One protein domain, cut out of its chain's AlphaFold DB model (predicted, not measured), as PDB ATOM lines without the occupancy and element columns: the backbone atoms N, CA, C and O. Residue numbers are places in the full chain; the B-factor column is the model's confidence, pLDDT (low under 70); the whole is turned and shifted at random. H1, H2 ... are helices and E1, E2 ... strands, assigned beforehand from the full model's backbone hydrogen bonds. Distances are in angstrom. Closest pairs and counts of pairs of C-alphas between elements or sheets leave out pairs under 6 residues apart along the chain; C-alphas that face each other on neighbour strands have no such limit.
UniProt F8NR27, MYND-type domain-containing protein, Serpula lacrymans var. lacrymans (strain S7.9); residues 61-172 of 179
ATOM      1  N   LYS A  61     -22.302  29.347  22.076       58.59
ATOM      2  CA  LYS A  61     -22.070  30.129  20.847       58.59
ATOM      3  C   LYS A  61     -22.918  29.507  19.738       58.59
ATOM      4  O   LYS A  61     -22.733  28.297  19.557       58.59
ATOM      5  N   ASP A  62     -23.751  30.314  19.078       74.44
ATOM      6  CA  ASP A  62     -24.594  29.920  17.948       74.44
ATOM      7  C   ASP A  62     -23.853  28.859  17.130       74.44
ATOM      8  O   ASP A  62     -22.766  29.089  16.575       74.44
ATOM      9  N   ILE A  63     -24.348  27.629  17.252       80.62
ATOM     10  CA  ILE A  63     -23.661  26.464  16.722       80.62
ATOM     11  C   ILE A  63     -23.643  26.525  15.197       80.62
ATOM     12  O   ILE A  63     -22.625  26.148  14.615       80.62
ATOM     13  N   ALA A  64     -24.668  27.119  14.575       83.75
ATOM     14  CA  ALA A  64     -24.687  27.395  13.149       83.75
ATOM     15  C   ALA A  64     -23.543  28.346  12.793       83.75
ATOM     16  O   ALA A  64     -22.701  28.001  11.965       83.75
ATOM     17  N   LEU A  65     -23.403  29.477  13.494       80.88
ATOM     18  CA  LEU A  65     -22.348  30.453  13.195       80.88
ATOM     19  C   LEU A  65     -20.932  29.867  13.340       80.88
ATOM     20  O   LEU A  65     -20.058  30.105  12.505       80.88
ATOM     21  N   LYS A  66     -20.689  29.045  14.369       80.50
ATOM     22  CA  LYS A  66     -19.419  28.302  14.511       80.50
ATOM     23  C   LYS A  66     -19.161  27.362  13.340       80.50
ATOM     24  O   LYS A  66     -18.015  27.226  12.908       80.50
ATOM     25  N   LEU A  67     -20.184  26.628  12.913       88.31
ATOM     26  CA  LEU A  67     -20.056  25.681  11.817       88.31
ATOM     27  C   LEU A  67     -19.829  26.427  10.500       88.31
ATOM     28  O   LEU A  67     -18.948  26.020   9.753       88.31
ATOM     29  N   VAL A  68     -20.497  27.564  10.277       87.38
ATOM     30  CA  VAL A  68     -20.242  28.465   9.141       87.38
ATOM     31  C   VAL A  68     -18.795  28.949   9.154       87.38
ATOM     32  O   VAL A  68     -18.096  28.845   8.149       87.38
ATOM     33  N   GLU A  69     -18.280  29.404  10.302       82.69
ATOM     34  CA  GLU A  69     -16.878  29.822  10.407       82.69
ATOM     35  C   GLU A  69     -15.885  28.705  10.046       82.69
ATOM     36  O   GLU A  69     -14.806  29.009   9.530       82.69
ATOM     37  N   ARG A  70     -16.208  27.443  10.362       85.12
ATOM     38  CA  ARG A  70     -15.391  26.263  10.028       85.12
ATOM     39  C   ARG A  70     -15.533  25.868   8.566       85.12
ATOM     40  O   ARG A  70     -14.532  25.539   7.940       85.12
ATOM     41  N   LEU A  71     -16.745  25.940   8.026       87.75
ATOM     42  CA  LEU A  71     -17.026  25.708   6.616       87.75
ATOM     43  C   LEU A  71     -16.220  26.681   5.748       87.75
ATOM     44  O   LEU A  71     -15.516  26.244   4.845       87.75
ATOM     45  N   LEU A  72     -16.220  27.971   6.095       84.06
ATOM     46  CA  LEU A  72     -15.449  28.992   5.377       84.06
ATOM     47  C   LEU A  72     -13.934  28.806   5.538       84.06
ATOM     48  O   LEU A  72     -13.167  29.276   4.698       84.06
ATOM     49  N   ALA A  73     -13.498  28.118   6.601       83.56
ATOM     50  CA  ALA A  73     -12.105  27.742   6.823       83.56
ATOM     51  C   ALA A  73     -11.637  26.560   5.961       83.56
ATOM     52  O   ALA A  73     -10.430  26.364   5.827       83.56
ATOM     53  N   ALA A  74     -12.555  25.790   5.369       86.94
ATOM     54  CA  ALA A  74     -12.240  24.632   4.543       86.94
ATOM     55  C   ALA A  74     -12.112  25.040   3.057       86.94
ATOM     56  O   ALA A  74     -13.124  25.334   2.420       86.94
ATOM     57  N   PRO A  75     -10.903  25.013   2.453       86.06
ATOM     58  CA  PRO A  75     -10.661  25.533   1.101       86.06
ATOM     59  C   PRO A  75     -11.584  24.969   0.019       86.06
ATOM     60  O   PRO A  75     -12.073  25.719  -0.824       86.06
ATOM     61  N   ASN A  76     -11.838  23.660   0.065       87.81
ATOM     62  CA  ASN A  76     -12.679  22.979  -0.916       87.81
ATOM     63  C   ASN A  76     -14.139  23.432  -0.810       87.81
ATOM     64  O   ASN A  76     -14.766  23.679  -1.832       87.81
ATOM     65  N   LEU A  77     -14.656  23.604   0.413       88.50
ATOM     66  CA  LEU A  77     -16.019  24.087   0.636       88.50
ATOM     67  C   LEU A  77     -16.157  25.547   0.213       88.50
ATOM     68  O   LEU A  77     -17.046  25.875  -0.564       88.50
ATOM     69  N   THR A  78     -15.228  26.409   0.629       87.50
ATOM     70  CA  THR A  78     -15.220  27.827   0.236       87.50
ATOM     71  C   THR A  78     -15.166  28.005  -1.282       87.50
ATOM     72  O   THR A  78     -15.799  28.909  -1.821       87.50
ATOM     73  N   ARG A  79     -14.475  27.113  -2.006       89.75
ATOM     74  CA  ARG A  79     -14.456  27.119  -3.475       89.75
ATOM     75  C   ARG A  79     -15.838  26.879  -4.086       89.75
ATOM     76  O   ARG A  79     -16.181  27.559  -5.049       89.75
ATOM     77  N   TYR A  80     -16.637  25.969  -3.525       91.75
ATOM     78  CA  TYR A  80     -18.015  25.768  -3.981       91.75
ATOM     79  C   TYR A  80     -18.866  27.021  -3.786       91.75
ATOM     80  O   TYR A  80     -19.618  27.372  -4.690       91.75
ATOM     81  N   PHE A  81     -18.688  27.746  -2.678       91.00
ATOM     82  CA  PHE A  81     -19.365  29.030  -2.483       91.00
ATOM     83  C   PHE A  81     -18.951  30.068  -3.522       91.00
ATOM     84  O   PHE A  81     -19.820  30.748  -4.046       91.00
ATOM     85  N   TYR A  82     -17.670  30.157  -3.894       90.44
ATOM     86  CA  TYR A  82     -17.258  31.067  -4.970       90.44
ATOM     87  C   TYR A  82     -17.920  30.735  -6.308       90.44
ATOM     88  O   TYR A  82     -18.395  31.640  -6.992       90.44
ATOM     89  N   PHE A  83     -17.998  29.453  -6.672       93.31
ATOM     90  CA  PHE A  83     -18.713  29.045  -7.882       93.31
ATOM     91  C   PHE A  83     -20.206  29.358  -7.798       93.31
ATOM     92  O   PHE A  83     -20.766  29.894  -8.752       93.31
ATOM     93  N   HIS A  84     -20.833  29.105  -6.648       94.31
ATOM     94  CA  HIS A  84     -22.233  29.456  -6.440       94.31
ATOM     95  C   HIS A  84     -22.454  30.966  -6.557       94.31
ATOM     96  O   HIS A  84     -23.403  31.374  -7.212       94.31
ATOM     97  N   SER A  85     -21.559  31.798  -6.017       94.38
ATOM     98  CA  SER A  85     -21.629  33.258  -6.145       94.38
ATOM     99  C   SER A  85     -21.532  33.724  -7.595       94.38
ATOM    100  O   SER A  85     -22.279  34.611  -7.993       94.38
ATOM    101  N   ILE A  86     -20.656  33.117  -8.403       96.06
ATOM    102  CA  ILE A  86     -20.525  33.446  -9.831       96.06
ATOM    103  C   ILE A  86     -21.842  33.198 -10.570       96.06
ATOM    104  O   ILE A  86     -22.262  34.043 -11.356       96.06
ATOM    105  N   LEU A  87     -22.492  32.064 -10.302       96.75
ATOM    106  CA  LEU A  87     -23.757  31.699 -10.939       96.75
ATOM    107  C   LEU A  87     -24.931  32.518 -10.388       96.75
ATOM    108  O   LEU A  87     -25.711  33.069 -11.153       96.75
ATOM    109  N   THR A  88     -25.024  32.653  -9.064       97.38
ATOM    110  CA  THR A  88     -26.120  33.349  -8.366       97.38
ATOM    111  C   THR A  88     -26.166  34.830  -8.725       97.38
ATOM    112  O   THR A  88     -27.241  35.403  -8.884       97.38
ATOM    113  N   LEU A  89     -25.001  35.460  -8.880       97.06
ATOM    114  CA  LEU A  89     -24.895  36.855  -9.303       97.06
ATOM    115  C   LEU A  89     -24.817  37.013 -10.829       97.06
ATOM    116  O   LEU A  89     -24.746  38.140 -11.304       97.06
ATOM    117  N   ASP A  90     -24.828  35.921 -11.596       97.06
ATOM    118  CA  ASP A  90     -24.689  35.925 -13.057       97.06
ATOM    119  C   ASP A  90     -23.460  36.714 -13.561       97.06
ATOM    120  O   ASP A  90     -23.519  37.537 -14.477       97.06
ATOM    121  N   LEU A  91     -22.301  36.482 -12.932       96.06
ATOM    122  CA  LEU A  91     -21.068  37.233 -13.222       96.06
ATOM    123  C   LEU A  91     -20.414  36.848 -14.553       96.06
ATOM    124  O   LEU A  91     -19.506  37.541 -15.013       96.06
ATOM    125  N   ILE A  92     -20.837  35.732 -15.152       95.06
ATOM    126  CA  ILE A  92     -20.351  35.300 -16.466       95.06
ATOM    127  C   ILE A  92     -20.916  36.226 -17.544       95.06
ATOM    128  O   ILE A  92     -20.162  36.661 -18.412       95.06
ATOM    129  N   GLN A  93     -22.209  36.553 -17.458       96.38
ATOM    130  CA  GLN A  93     -22.877  37.433 -18.415       96.38
ATOM    131  C   GLN A  93     -22.661  38.906 -18.072       96.38
ATOM    132  O   GLN A  93     -22.332  39.702 -18.949       96.38
ATOM    133  N   ASN A  94     -22.801  39.280 -16.795       95.56
ATOM    134  CA  ASN A  94     -22.645  40.663 -16.364       95.56
ATOM    135  C   ASN A  94     -21.818  40.783 -15.080       95.56
ATOM    136  O   ASN A  94     -22.307  40.633 -13.961       95.56
ATOM    137  N   ARG A  95     -20.549  41.168 -15.241       92.81
ATOM    138  CA  ARG A  95     -19.622  41.378 -14.119       92.81
ATOM    139  C   ARG A  95     -20.027  42.539 -13.205       92.81
ATOM    140  O   ARG A  95     -19.661  42.518 -12.033       92.81
ATOM    141  N   LEU A  96     -20.789  43.519 -13.703       91.94
ATOM    142  CA  LEU A  96     -21.236  44.669 -12.904       91.94
ATOM    143  C   LEU A  96     -22.247  44.263 -11.826       91.94
ATOM    144  O   LEU A  96     -22.406  44.976 -10.839       91.94
ATOM    145  N   ASN A  97     -22.866  43.083 -11.940       95.06
ATOM    146  CA  ASN A  97     -23.741  42.551 -10.896       95.06
ATOM    147  C   ASN A  97     -23.027  42.420  -9.539       95.06
ATOM    148  O   ASN A  97     -23.684  42.531  -8.508       95.06
ATOM    149  N   ALA A  98     -21.697  42.273  -9.516       91.50
ATOM    150  CA  ALA A  98     -20.912  42.278  -8.279       91.50
ATOM    151  C   ALA A  98     -20.973  43.616  -7.508       91.50
ATOM    152  O   ALA A  98     -20.718  43.640  -6.307       91.50
ATOM    153  N   SER A  99     -21.316  44.720  -8.180       91.00
ATOM    154  CA  SER A  99     -21.511  46.041  -7.567       91.00
ATOM    155  C   SER A  99     -22.962  46.303  -7.151       91.00
ATOM    156  O   SER A  99     -23.212  47.199  -6.350       91.00
ATOM    157  N   HIS A 100     -23.915  45.535  -7.683       94.00
ATOM    158  CA  HIS A 100     -25.352  45.761  -7.489       94.00
ATOM    159  C   HIS A 100     -26.013  44.748  -6.561       94.00
ATOM    160  O   HIS A 100     -27.063  45.042  -5.993       94.00
ATOM    161  N   TYR A 101     -25.407  43.575  -6.389       96.19
ATOM    162  CA  TYR A 101     -25.995  42.470  -5.649       96.19
ATOM    163  C   TYR A 101     -25.006  41.856  -4.662       96.19
ATOM    164  O   TYR A 101     -23.798  41.805  -4.899       96.19
ATOM    165  N   ALA A 102     -25.544  41.328  -3.569       95.44
ATOM    166  CA  ALA A 102     -24.832  40.486  -2.622       95.44
ATOM    167  C   ALA A 102     -25.419  39.069  -2.629       95.44
ATOM    168  O   ALA A 102     -26.585  38.862  -2.964       95.44
ATOM    169  N   VAL A 103     -24.611  38.083  -2.237       95.50
ATOM    170  CA  VAL A 103     -25.088  36.710  -2.024       95.50
ATOM    171  C   VAL A 103     -25.575  36.576  -0.586       95.50
ATOM    172  O   VAL A 103     -24.806  36.788   0.354       95.50
ATOM    173  N   LYS A 104     -26.841  36.200  -0.421       95.31
ATOM    174  CA  LYS A 104     -27.437  35.805   0.852       95.31
ATOM    175  C   LYS A 104     -27.368  34.285   0.960       95.31
ATOM    176  O   LYS A 104     -27.792  33.576   0.054       95.31
ATOM    177  N   VAL A 105     -26.812  33.800   2.066       93.12
ATOM    178  CA  VAL A 105     -26.750  32.372   2.388       93.12
ATOM    179  C   VAL A 105     -27.517  32.162   3.680       93.12
ATOM    180  O   VAL A 105     -27.114  32.671   4.728       93.12
ATOM    181  N   GLU A 106     -28.622  31.435   3.593       92.31
ATOM    182  CA  GLU A 106     -29.397  31.017   4.751       92.31
ATOM    183  C   GLU A 106     -28.884  29.672   5.259       92.31
ATOM    184  O   GLU A 106     -28.629  28.743   4.487       92.31
ATOM    185  N   CYS A 107     -28.683  29.594   6.572       91.25
ATOM    186  CA  CYS A 107     -28.098  28.440   7.229       91.25
ATOM    187  C   CYS A 107     -28.861  28.118   8.509       91.25
ATOM    188  O   CYS A 107     -29.169  29.022   9.284       91.25
ATOM    189  N   ASP A 108     -29.037  26.829   8.774       90.38
ATOM    190  CA  ASP A 108     -29.551  26.309  10.040       90.38
ATOM    191  C   ASP A 108     -28.727  25.087  10.483       90.38
ATOM    192  O   ASP A 108     -27.854  24.595   9.761       90.38
ATOM    193  N   THR A 109     -28.978  24.582  11.684       90.12
ATOM    194  CA  THR A 109     -28.477  23.288  12.135       90.12
ATOM    195  C   THR A 109     -29.551  22.219  12.079       90.12
ATOM    196  O   THR A 109     -30.649  22.398  12.589       90.12
ATOM    197  N   GLN A 110     -29.199  21.066  11.520       89.44
ATOM    198  CA  GLN A 110     -30.051  19.880  11.518       89.44
ATOM    199  C   GLN A 110     -29.416  18.753  12.331       89.44
ATOM    200  O   GLN A 110     -28.224  18.775  12.648       89.44
ATOM    201  N   VAL A 111     -30.217  17.750  12.682       89.88
ATOM    202  CA  VAL A 111     -29.734  16.560  13.390       89.88
ATOM    203  C   VAL A 111     -28.779  15.762  12.499       89.88
ATOM    204  O   VAL A 111     -29.097  15.477  11.349       89.88
ATOM    205  N   ALA A 112     -27.605  15.394  13.023       89.94
ATOM    206  CA  ALA A 112     -26.641  14.591  12.263       89.94
ATOM    207  C   ALA A 112     -27.031  13.106  12.192       89.94
ATOM    208  O   ALA A 112     -26.756  12.439  11.200       89.94
ATOM    209  N   ASP A 113     -27.698  12.607  13.236       90.62
ATOM    210  CA  ASP A 113     -28.220  11.244  13.313       90.62
ATOM    211  C   ASP A 113     -29.706  11.293  13.681       90.62
ATOM    212  O   ASP A 113     -30.089  11.439  14.850       90.62
ATOM    213  N   LEU A 114     -30.549  11.188  12.651       89.38
ATOM    214  CA  LEU A 114     -31.999  11.185  12.800       89.38
ATOM    215  C   LEU A 114     -32.483   9.965  13.596       89.38
ATOM    216  O   LEU A 114     -33.381  10.099  14.421       89.38
ATOM    217  N   ALA A 115     -31.873   8.789  13.416       90.75
ATOM    218  CA  ALA A 115     -32.297   7.570  14.101       90.75
ATOM    219  C   ALA A 115     -32.030   7.656  15.611       90.75
ATOM    220  O   ALA A 115     -32.913   7.358  16.418       90.75
ATOM    221  N   ALA A 116     -30.840   8.112  16.011       88.06
ATOM    222  CA  ALA A 116     -30.527   8.352  17.418       88.06
ATOM    223  C   ALA A 116     -31.403   9.461  18.016       88.06
ATOM    224  O   ALA A 116     -31.839   9.350  19.163       88.06
ATOM    225  N   HIS A 117     -31.697  10.512  17.244       88.62
ATOM    226  CA  HIS A 117     -32.604  11.574  17.674       88.62
ATOM    227  C   HIS A 117     -34.022  11.051  17.945       88.62
ATOM    228  O   HIS A 117     -34.560  11.301  19.023       88.62
ATOM    229  N   LEU A 118     -34.587  10.260  17.028       90.06
ATOM    230  CA  LEU A 118     -35.915   9.663  17.189       90.06
ATOM    231  C   LEU A 118     -35.982   8.721  18.398       90.06
ATOM    232  O   LEU A 118     -36.925   8.810  19.178       90.06
ATOM    233  N   ARG A 119     -34.962   7.876  18.618       89.88
ATOM    234  CA  ARG A 119     -34.900   6.997  19.804       89.88
ATOM    235  C   ARG A 119     -34.928   7.788  21.112       89.88
ATOM    236  O   ARG A 119     -35.683   7.436  22.014       89.88
ATOM    237  N   ARG A 120     -34.147   8.871  21.210       88.38
ATOM    238  CA  ARG A 120     -34.139   9.761  22.385       88.38
ATOM    239  C   ARG A 120     -35.497  10.416  22.612       88.38
ATOM    240  O   ARG A 120     -35.979  10.454  23.740       88.38
ATOM    241  N   MET A 121     -36.125  10.892  21.538       88.25
ATOM    242  CA  MET A 121     -37.453  11.498  21.597       88.25
ATOM    243  C   MET A 121     -38.507  10.495  22.089       88.25
ATOM    244  O   MET A 121     -39.269  10.820  22.996       88.25
ATOM    245  N   MET A 122     -38.501   9.261  21.569       91.44
ATOM    246  CA  MET A 122     -39.396   8.183  22.017       91.44
ATOM    247  C   MET A 122     -39.161   7.778  23.480       91.44
ATOM    248  O   MET A 122     -40.103   7.396  24.165       91.44
ATOM    249  N   ALA A 123     -37.927   7.897  23.979       90.56
ATOM    250  CA  ALA A 123     -37.576   7.655  25.379       90.56
ATOM    251  C   ALA A 123     -37.873   8.849  26.317       90.56
ATOM    252  O   ALA A 123     -37.504   8.810  27.489       90.56
ATOM    253  N   GLY A 124     -38.486   9.934  25.823       88.12
ATOM    254  CA  GLY A 124     -38.774  11.142  26.610       88.12
ATOM    255  C   GLY A 124     -37.552  12.027  26.903       88.12
ATOM    256  O   GLY A 124     -37.642  12.973  27.682       88.12
ATOM    257  N   GLN A 125     -36.405  11.762  26.274       81.44
ATOM    258  CA  GLN A 125     -35.140  12.473  26.481       81.44
ATOM    259  C   GLN A 125     -34.879  13.482  25.349       81.44
ATOM    260  O   GLN A 125     -33.942  13.346  24.566       81.44
ATOM    261  N   ALA A 126     -35.718  14.516  25.243       68.00
ATOM    262  CA  ALA A 126     -35.682  15.461  24.119       68.00
ATOM    263  C   ALA A 126     -34.406  16.328  24.033       68.00
ATOM    264  O   ALA A 126     -34.102  16.872  22.971       68.00
ATOM    265  N   ARG A 127     -33.655  16.483  25.132       70.25
ATOM    266  CA  ARG A 127     -32.428  17.292  25.173       70.25
ATOM    267  C   ARG A 127     -31.216  16.426  25.475       70.25
ATOM    268  O   ARG A 127     -31.117  15.843  26.548       70.25
ATOM    269  N   ASP A 128     -30.273  16.429  24.541       76.88
ATOM    270  CA  ASP A 128     -28.958  15.815  24.680       76.88
ATOM    271  C   ASP A 128     -27.895  16.862  24.297       76.88
ATOM    272  O   ASP A 128     -27.786  17.217  23.121       76.88
ATOM    273  N   PRO A 129     -27.122  17.393  25.264       76.38
ATOM    274  CA  PRO A 129     -26.106  18.412  25.000       76.38
ATOM    275  C   PRO A 129     -24.918  17.885  24.178       76.38
ATOM    276  O   PRO A 129     -24.085  18.678  23.737       76.38
ATOM    277  N   THR A 130     -24.824  16.569  23.976       81.12
ATOM    278  CA  THR A 130     -23.781  15.902  23.185       81.12
ATOM    279  C   THR A 130     -24.256  15.488  21.793       81.12
ATOM    280  O   THR A 130     -23.448  15.015  20.989       81.12
ATOM    281  N   ALA A 131     -25.541  15.698  21.479       83.62
ATOM    282  CA  ALA A 131     -26.100  15.358  20.183       83.62
ATOM    283  C   ALA A 131     -25.355  16.086  19.058       83.62
ATOM    284  O   ALA A 131     -25.193  17.308  19.059       83.62
ATOM    285  N   GLN A 132     -24.907  15.308  18.077       86.94
ATOM    286  CA  GLN A 132     -24.246  15.848  16.902       86.94
ATOM    287  C   GLN A 132     -25.263  16.543  15.991       86.94
ATOM    288  O   GLN A 132     -26.366  16.042  15.754       86.94
ATOM    289  N   VAL A 133     -24.854  17.689  15.453       89.94
ATOM    290  CA  VAL A 133     -25.619  18.472  14.479       89.94
ATOM    291  C   VAL A 133     -24.778  18.722  13.235       89.94
ATOM    292  O   VAL A 133     -23.548  18.811  13.313       89.94
ATOM    293  N   LEU A 134     -25.445  18.853  12.094       91.38
ATOM    294  CA  LEU A 134     -24.855  19.256  10.824       91.38
ATOM    295  C   LEU A 134     -25.275  20.687  10.484       91.38
ATOM    296  O   LEU A 134     -26.368  21.120  10.844       91.38
ATOM    297  N   LEU A 135     -24.400  21.421   9.795       92.38
ATOM    298  CA  LEU A 135     -24.765  22.696   9.183       92.38
ATOM    299  C   LEU A 135     -25.531  22.407   7.897       92.38
ATOM    300  O   LEU A 135     -25.019  21.710   7.023       92.38
ATOM    301  N   CYS A 136     -26.728  22.961   7.783       91.88
ATOM    302  CA  CYS A 136     -27.540  22.909   6.586       91.88
ATOM    303  C   CYS A 136     -27.541  24.295   5.940       91.88
ATOM    304  O   CYS A 136     -27.828  25.281   6.612       91.88
ATOM    305  N   VAL A 137     -27.207  24.364   4.651       92.31
ATOM    306  CA  VAL A 137     -27.418  25.564   3.834       92.31
ATOM    307  C   VAL A 137     -28.795  25.413   3.202       92.31
ATOM    308  O   VAL A 137     -28.989  24.503   2.398       92.31
ATOM    309  N   THR A 138     -29.749  26.243   3.613       92.44
ATOM    310  CA  THR A 138     -31.160  26.114   3.228       92.44
ATOM    311  C   THR A 138     -31.460  26.828   1.921       92.44
ATOM    312  O   THR A 138     -32.174  26.293   1.078       92.44
ATOM    313  N   GLU A 139     -30.880  28.009   1.728       94.81
ATOM    314  CA  GLU A 139     -31.085  28.817   0.532       94.81
ATOM    315  C   GLU A 139     -29.825  29.620   0.201       94.81
ATOM    316  O   GLU A 139     -29.146  30.145   1.089       94.81
ATOM    317  N   ILE A 140     -29.518  29.729  -1.093       95.75
ATOM    318  CA  ILE A 140     -28.541  30.683  -1.614       95.75
ATOM    319  C   ILE A 140     -29.247  31.537  -2.659       95.75
ATOM    320  O   ILE A 140     -29.690  31.029  -3.687       95.75
ATOM    321  N   SER A 141     -29.341  32.834  -2.396       96.69
ATOM    322  CA  SER A 141     -30.036  33.785  -3.260       96.69
ATOM    323  C   SER A 141     -29.223  35.063  -3.435       96.69
ATOM    324  O   SER A 141     -28.286  35.347  -2.681       96.69
ATOM    325  N   ARG A 142     -29.542  35.841  -4.474       96.81
ATOM    326  CA  ARG A 142     -29.012  37.200  -4.622       96.81
ATOM    327  C   ARG A 142     -29.982  38.191  -4.002       96.81
ATOM    328  O   ARG A 142     -31.188  38.065  -4.187       96.81
ATOM    329  N   VAL A 143     -29.438  39.198  -3.338       97.25
ATOM    330  CA  VAL A 143     -30.196  40.337  -2.816       97.25
ATOM    331  C   VAL A 143     -29.619  41.636  -3.371       97.25
ATOM    332  O   VAL A 143     -28.402  41.697  -3.594       97.25
ATOM    333  N   PRO A 144     -30.446  42.664  -3.622       97.50
ATOM    334  CA  PRO A 144     -29.965  44.007  -3.924       97.50
ATOM    335  C   PRO A 144     -28.967  44.510  -2.867       97.50
ATOM    336  O   PRO A 144     -29.083  44.203  -1.679       97.50
ATOM    337  N   MET A 145     -27.937  45.246  -3.293       95.44
ATOM    338  CA  MET A 145     -26.863  45.696  -2.399       95.44
ATOM    339  C   MET A 145     -27.370  46.641  -1.302       95.44
ATOM    340  O   MET A 145     -26.832  46.631  -0.201       95.44
ATOM    341  N   ASP A 146     -28.397  47.440  -1.572       95.06
ATOM    342  CA  ASP A 146     -29.065  48.335  -0.620       95.06
ATOM    343  C   ASP A 146     -29.829  47.583   0.481       95.06
ATOM    344  O   ASP A 146     -29.841  48.035   1.627       95.06
ATOM    345  N   GLU A 147     -30.367  46.402   0.173       95.94
ATOM    346  CA  GLU A 147     -30.983  45.493   1.149       95.94
ATOM    347  C   GLU A 147     -29.948  44.699   1.966       95.94
ATOM    348  O   GLU A 147     -30.275  44.090   2.991       95.94
ATOM    349  N   ALA A 148     -28.679  44.694   1.546       94.31
ATOM    350  CA  ALA A 148     -27.637  43.972   2.256       94.31
ATOM    351  C   ALA A 148     -27.341  44.613   3.630       94.31
ATOM    352  O   ALA A 148     -27.394  45.843   3.791       94.31
ATOM    353  N   PRO A 149     -26.945  43.802   4.634       92.12
ATOM    354  CA  PRO A 149     -26.545  44.315   5.937       92.12
ATOM    355  C   PRO A 149     -25.509  45.432   5.807       92.12
ATOM    356  O   PRO A 149     -24.591  45.336   4.993       92.12
ATOM    357  N   GLU A 150     -25.609  46.459   6.653       91.31
ATOM    358  CA  GLU A 150     -24.697  47.616   6.642       91.31
ATOM    359  C   GLU A 150     -23.224  47.188   6.591       91.31
ATOM    360  O   GLU A 150     -22.433  47.680   5.791       91.31
ATOM    361  N   ARG A 151     -22.870  46.176   7.389       88.56
ATOM    362  CA  ARG A 151     -21.533  45.580   7.405       88.56
ATOM    363  C   ARG A 151     -21.079  45.100   6.018       88.56
ATOM    364  O   ARG A 151     -19.937  45.341   5.629       88.56
ATOM    365  N   THR A 152     -21.965  44.436   5.282       90.25
ATOM    366  CA  THR A 152     -21.714  43.940   3.922       90.25
ATOM    367  C   THR A 152     -21.533  45.094   2.946       90.25
ATOM    368  O   THR A 152     -20.581  45.072   2.170       90.25
ATOM    369  N   ARG A 153     -22.368  46.137   3.031       91.62
ATOM    370  CA  ARG A 153     -22.250  47.336   2.184       91.62
ATOM    371  C   ARG A 153     -20.913  48.054   2.379       91.62
ATOM    372  O   ARG A 153     -20.235  48.365   1.402       91.62
ATOM    373  N   ILE A 154     -20.473  48.233   3.627       89.06
ATOM    374  CA  ILE A 154     -19.156  48.824   3.925       89.06
ATOM    375  C   ILE A 154     -18.023  47.944   3.382       89.06
ATOM    376  O   ILE A 154     -17.067  48.459   2.804       89.06
ATOM    377  N   ALA A 155     -18.118  46.619   3.546       87.31
ATOM    378  CA  ALA A 155     -17.113  45.693   3.027       87.31
ATOM    379  C   ALA A 155     -17.034  45.720   1.490       87.31
ATOM    380  O   ALA A 155     -15.935  45.678   0.940       87.31
ATOM    381  N   ALA A 156     -18.173  45.835   0.802       88.50
ATOM    382  CA  ALA A 156     -18.230  45.974  -0.649       88.50
ATOM    383  C   ALA A 156     -17.562  47.278  -1.115       88.50
ATOM    384  O   ALA A 156     -16.692  47.238  -1.980       88.50
ATOM    385  N   ALA A 157     -17.878  48.413  -0.480       87.19
ATOM    386  CA  ALA A 157     -17.262  49.700  -0.807       87.19
ATOM    387  C   ALA A 157     -15.734  49.705  -0.584       87.19
ATOM    388  O   ALA A 157     -14.980  50.257  -1.383       87.19
ATOM    389  N   ASP A 158     -15.263  49.074   0.493       85.06
ATOM    390  CA  ASP A 158     -13.835  48.878   0.776       85.06
ATOM    391  C   ASP A 158     -13.161  47.965  -0.266       85.06
ATOM    392  O   ASP A 158     -12.034  48.235  -0.681       85.06
ATOM    393  N   ALA A 159     -13.850  46.926  -0.750       84.38
ATOM    394  CA  ALA A 159     -13.349  46.068  -1.823       84.38
ATOM    395  C   ALA A 159     -13.234  46.810  -3.166       84.38
ATOM    396  O   ALA A 159     -12.216  46.661  -3.842       84.38
ATOM    397  N   THR A 160     -14.214  47.644  -3.525       85.19
ATOM    398  CA  THR A 160     -14.168  48.472  -4.743       85.19
ATOM    399  C   THR A 160     -12.960  49.404  -4.736       85.19
ATOM    400  O   THR A 160     -12.183  49.393  -5.686       85.19
ATOM    401  N   LYS A 161     -12.720  50.111  -3.625       85.25
ATOM    402  CA  LYS A 161     -11.553  51.000  -3.484       85.25
ATOM    403  C   LYS A 161     -10.229  50.260  -3.664       85.25
ATOM    404  O   LYS A 161      -9.321  50.754  -4.319       85.25
ATOM    405  N   ARG A 162     -10.101  49.059  -3.089       80.56
ATOM    406  CA  ARG A 162      -8.882  48.239  -3.237       80.56
ATOM    407  C   ARG A 162      -8.666  47.785  -4.670       80.56
ATOM    408  O   ARG A 162      -7.525  47.709  -5.106       80.56
ATOM    409  N   PHE A 163      -9.747  47.460  -5.372       80.69
ATOM    410  CA  PHE A 163      -9.681  47.078  -6.773       80.69
ATOM    411  C   PHE A 163      -9.238  48.252  -7.657       80.69
ATOM    412  O   PHE A 163      -8.401  48.068  -8.534       80.69
ATOM    413  N   GLU A 164      -9.743  49.459  -7.394       83.25
ATOM    414  CA  GLU A 164      -9.326  50.684  -8.088       83.25
ATOM    415  C   GLU A 164      -7.839  50.988  -7.864       83.25
ATOM    416  O   GLU A 164      -7.104  51.146  -8.835       83.25
ATOM    417  N   VAL A 165      -7.372  50.954  -6.610       80.69
ATOM    418  CA  VAL A 165      -5.950  51.156  -6.274       80.69
ATOM    419  C   VAL A 165      -5.061  50.107  -6.944       80.69
ATOM    420  O   VAL A 165      -4.053  50.455  -7.551       80.69
ATOM    421  N   ALA A 166      -5.441  48.825  -6.900       78.69
ATOM    422  CA  ALA A 166      -4.672  47.763  -7.549       78.69
ATOM    423  C   ALA A 166      -4.573  47.972  -9.069       78.69
ATOM    424  O   ALA A 166      -3.517  47.754  -9.657       78.69
ATOM    425  N   LYS A 167      -5.651  48.450  -9.704       79.44
ATOM    426  CA  LYS A 167      -5.666  48.787 -11.131       79.44
ATOM    427  C   LYS A 167      -4.732  49.961 -11.452       79.44
ATOM    428  O   LYS A 167      -4.063  49.937 -12.482       79.44
ATOM    429  N   GLU A 168      -4.678  50.977 -10.592       74.50
ATOM    430  CA  GLU A 168      -3.756  52.111 -10.732       74.50
ATOM    431  C   GLU A 168      -2.294  51.677 -10.563       74.50
ATOM    432  O   GLU A 168      -1.455  52.046 -11.383       74.50
ATOM    433  N   GLU A 169      -1.984  50.853  -9.562       74.50
ATOM    434  CA  GLU A 169      -0.639  50.306  -9.333       74.50
ATOM    435  C   GLU A 169      -0.181  49.393 -10.484       74.50
ATOM    436  O   GLU A 169       0.968  49.474 -10.924       74.50
ATOM    437  N   GLU A 170      -1.078  48.561 -11.025       69.81
ATOM    438  CA  GLU A 170      -0.815  47.753 -12.221       69.81
ATOM    439  C   GLU A 170      -0.565  48.626 -13.455       69.81
ATOM    440  O   GLU A 170       0.369  48.353 -14.209       69.81
ATOM    441  N   PHE A 171      -1.333  49.703 -13.641       63.12
ATOM    442  CA  PHE A 171      -1.123  50.660 -14.730       63.12
ATOM    443  C   PHE A 171       0.242  51.362 -14.627       63.12
ATOM    444  O   PHE A 171       0.958  51.470 -15.624       63.12
ATOM    445  N   HIS A 172       0.651  51.774 -13.422       60.16
ATOM    446  CA  HIS A 172       1.959  52.398 -13.190       60.16
ATOM    447  C   HIS A 172       3.119  51.413 -13.397       60.16
ATOM    448  O   HIS A 172       4.155  51.790 -13.948       60.16
TER     449      HIS A 172
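What this domain is: This is residues 61 to 172 of the 179 residues of the protein "MYND-type domain-containing protein" of Serpula lacrymans var. lacrymans (strain S7.9) (UniProt F8NR27). A long, narrow ribbon of two antiparallel strands, E1 and E2, forms the middle; H1 and H2 pack on it one after the other, H4 and the loop after it make a small head at one end, and H5 begins near the other end. Residues 161 to 172, the last part of H5, stick out free and add to the length. The printed part has 112 residues, with five named helices and two named strands in the order H1, H2, H3, E1, H4, E2, H5, and its class is mixed, helices and strands. It is only just loose, close to extended, with a radius of gyration of the C-alphas of 19.5 A and spans of 70 by 27 by 24 A.

Where its parts are: H1 covers residues 63 to 71, 12.1 A from first to last C-alpha, and begins with C-alpha 63 at (-23.661, 26.464, 16.722). H2, residues 75 to 88, measures 19.7 A, and H3, residues 97 to 100, measures 5.0 A. E1, residues 101 to 111, runs 32.4 A from C-alpha 101 at (-25.995, 42.470, -5.649). H4, residues 114 to 122, measures 12.2 A. E2, residues 133 to 144, runs 31.8 A. H5, residues 150 to 172, measures 33.6 A and ends with C-alpha 172 at (1.959, 52.398, -13.190).

How they stand to each other: E1 and E2 are antiparallel neighbours, with 161 degrees between their directions. N 104 and O 141 are 2.8 A apart and N 136 and O 108 are 2.8 A apart, both within hydrogen-bond range. The closest C-alphas of H1 and E1 are those of Ala 64 and Thr 109, 5.7 A apart. Those of H2 and E2 are of Thr 88 and Arg 142, 6.1 A apart. H1 and H2 are close but not clearly touching, with the C-alphas of Leu 71 and Leu 77 closest at 6.3 A, and are about perpendicular at 83 degrees. H3 and H5 are close but not clearly touching, the C-alphas of Ser 99 and Ala 156 being closest at 7.7 A. E1 and H5 are near each other, with 6 pairs of C-alphas within 10 A. The closest C-alphas of H4 and E1 are those of Val 111 and His 117, 7.2 A apart. H4 is apart from H1, H2, H3 and H5. In H1, H2, H4 and H5 every O i to N i+4 pair is within hydrogen-bond range; H3 is too short for such a pair.

The domain as a whole: The C-alphas farthest apart are those of Ala 123 and His 172, at 71.1 A. Without residues 161 to 172 the body spans 56 by 25 by 22 A. The printed part has no cut and no long link. The mean pLDDT of the printed part is 88.0, with residues 61, 126 and 170 to 172 under 70.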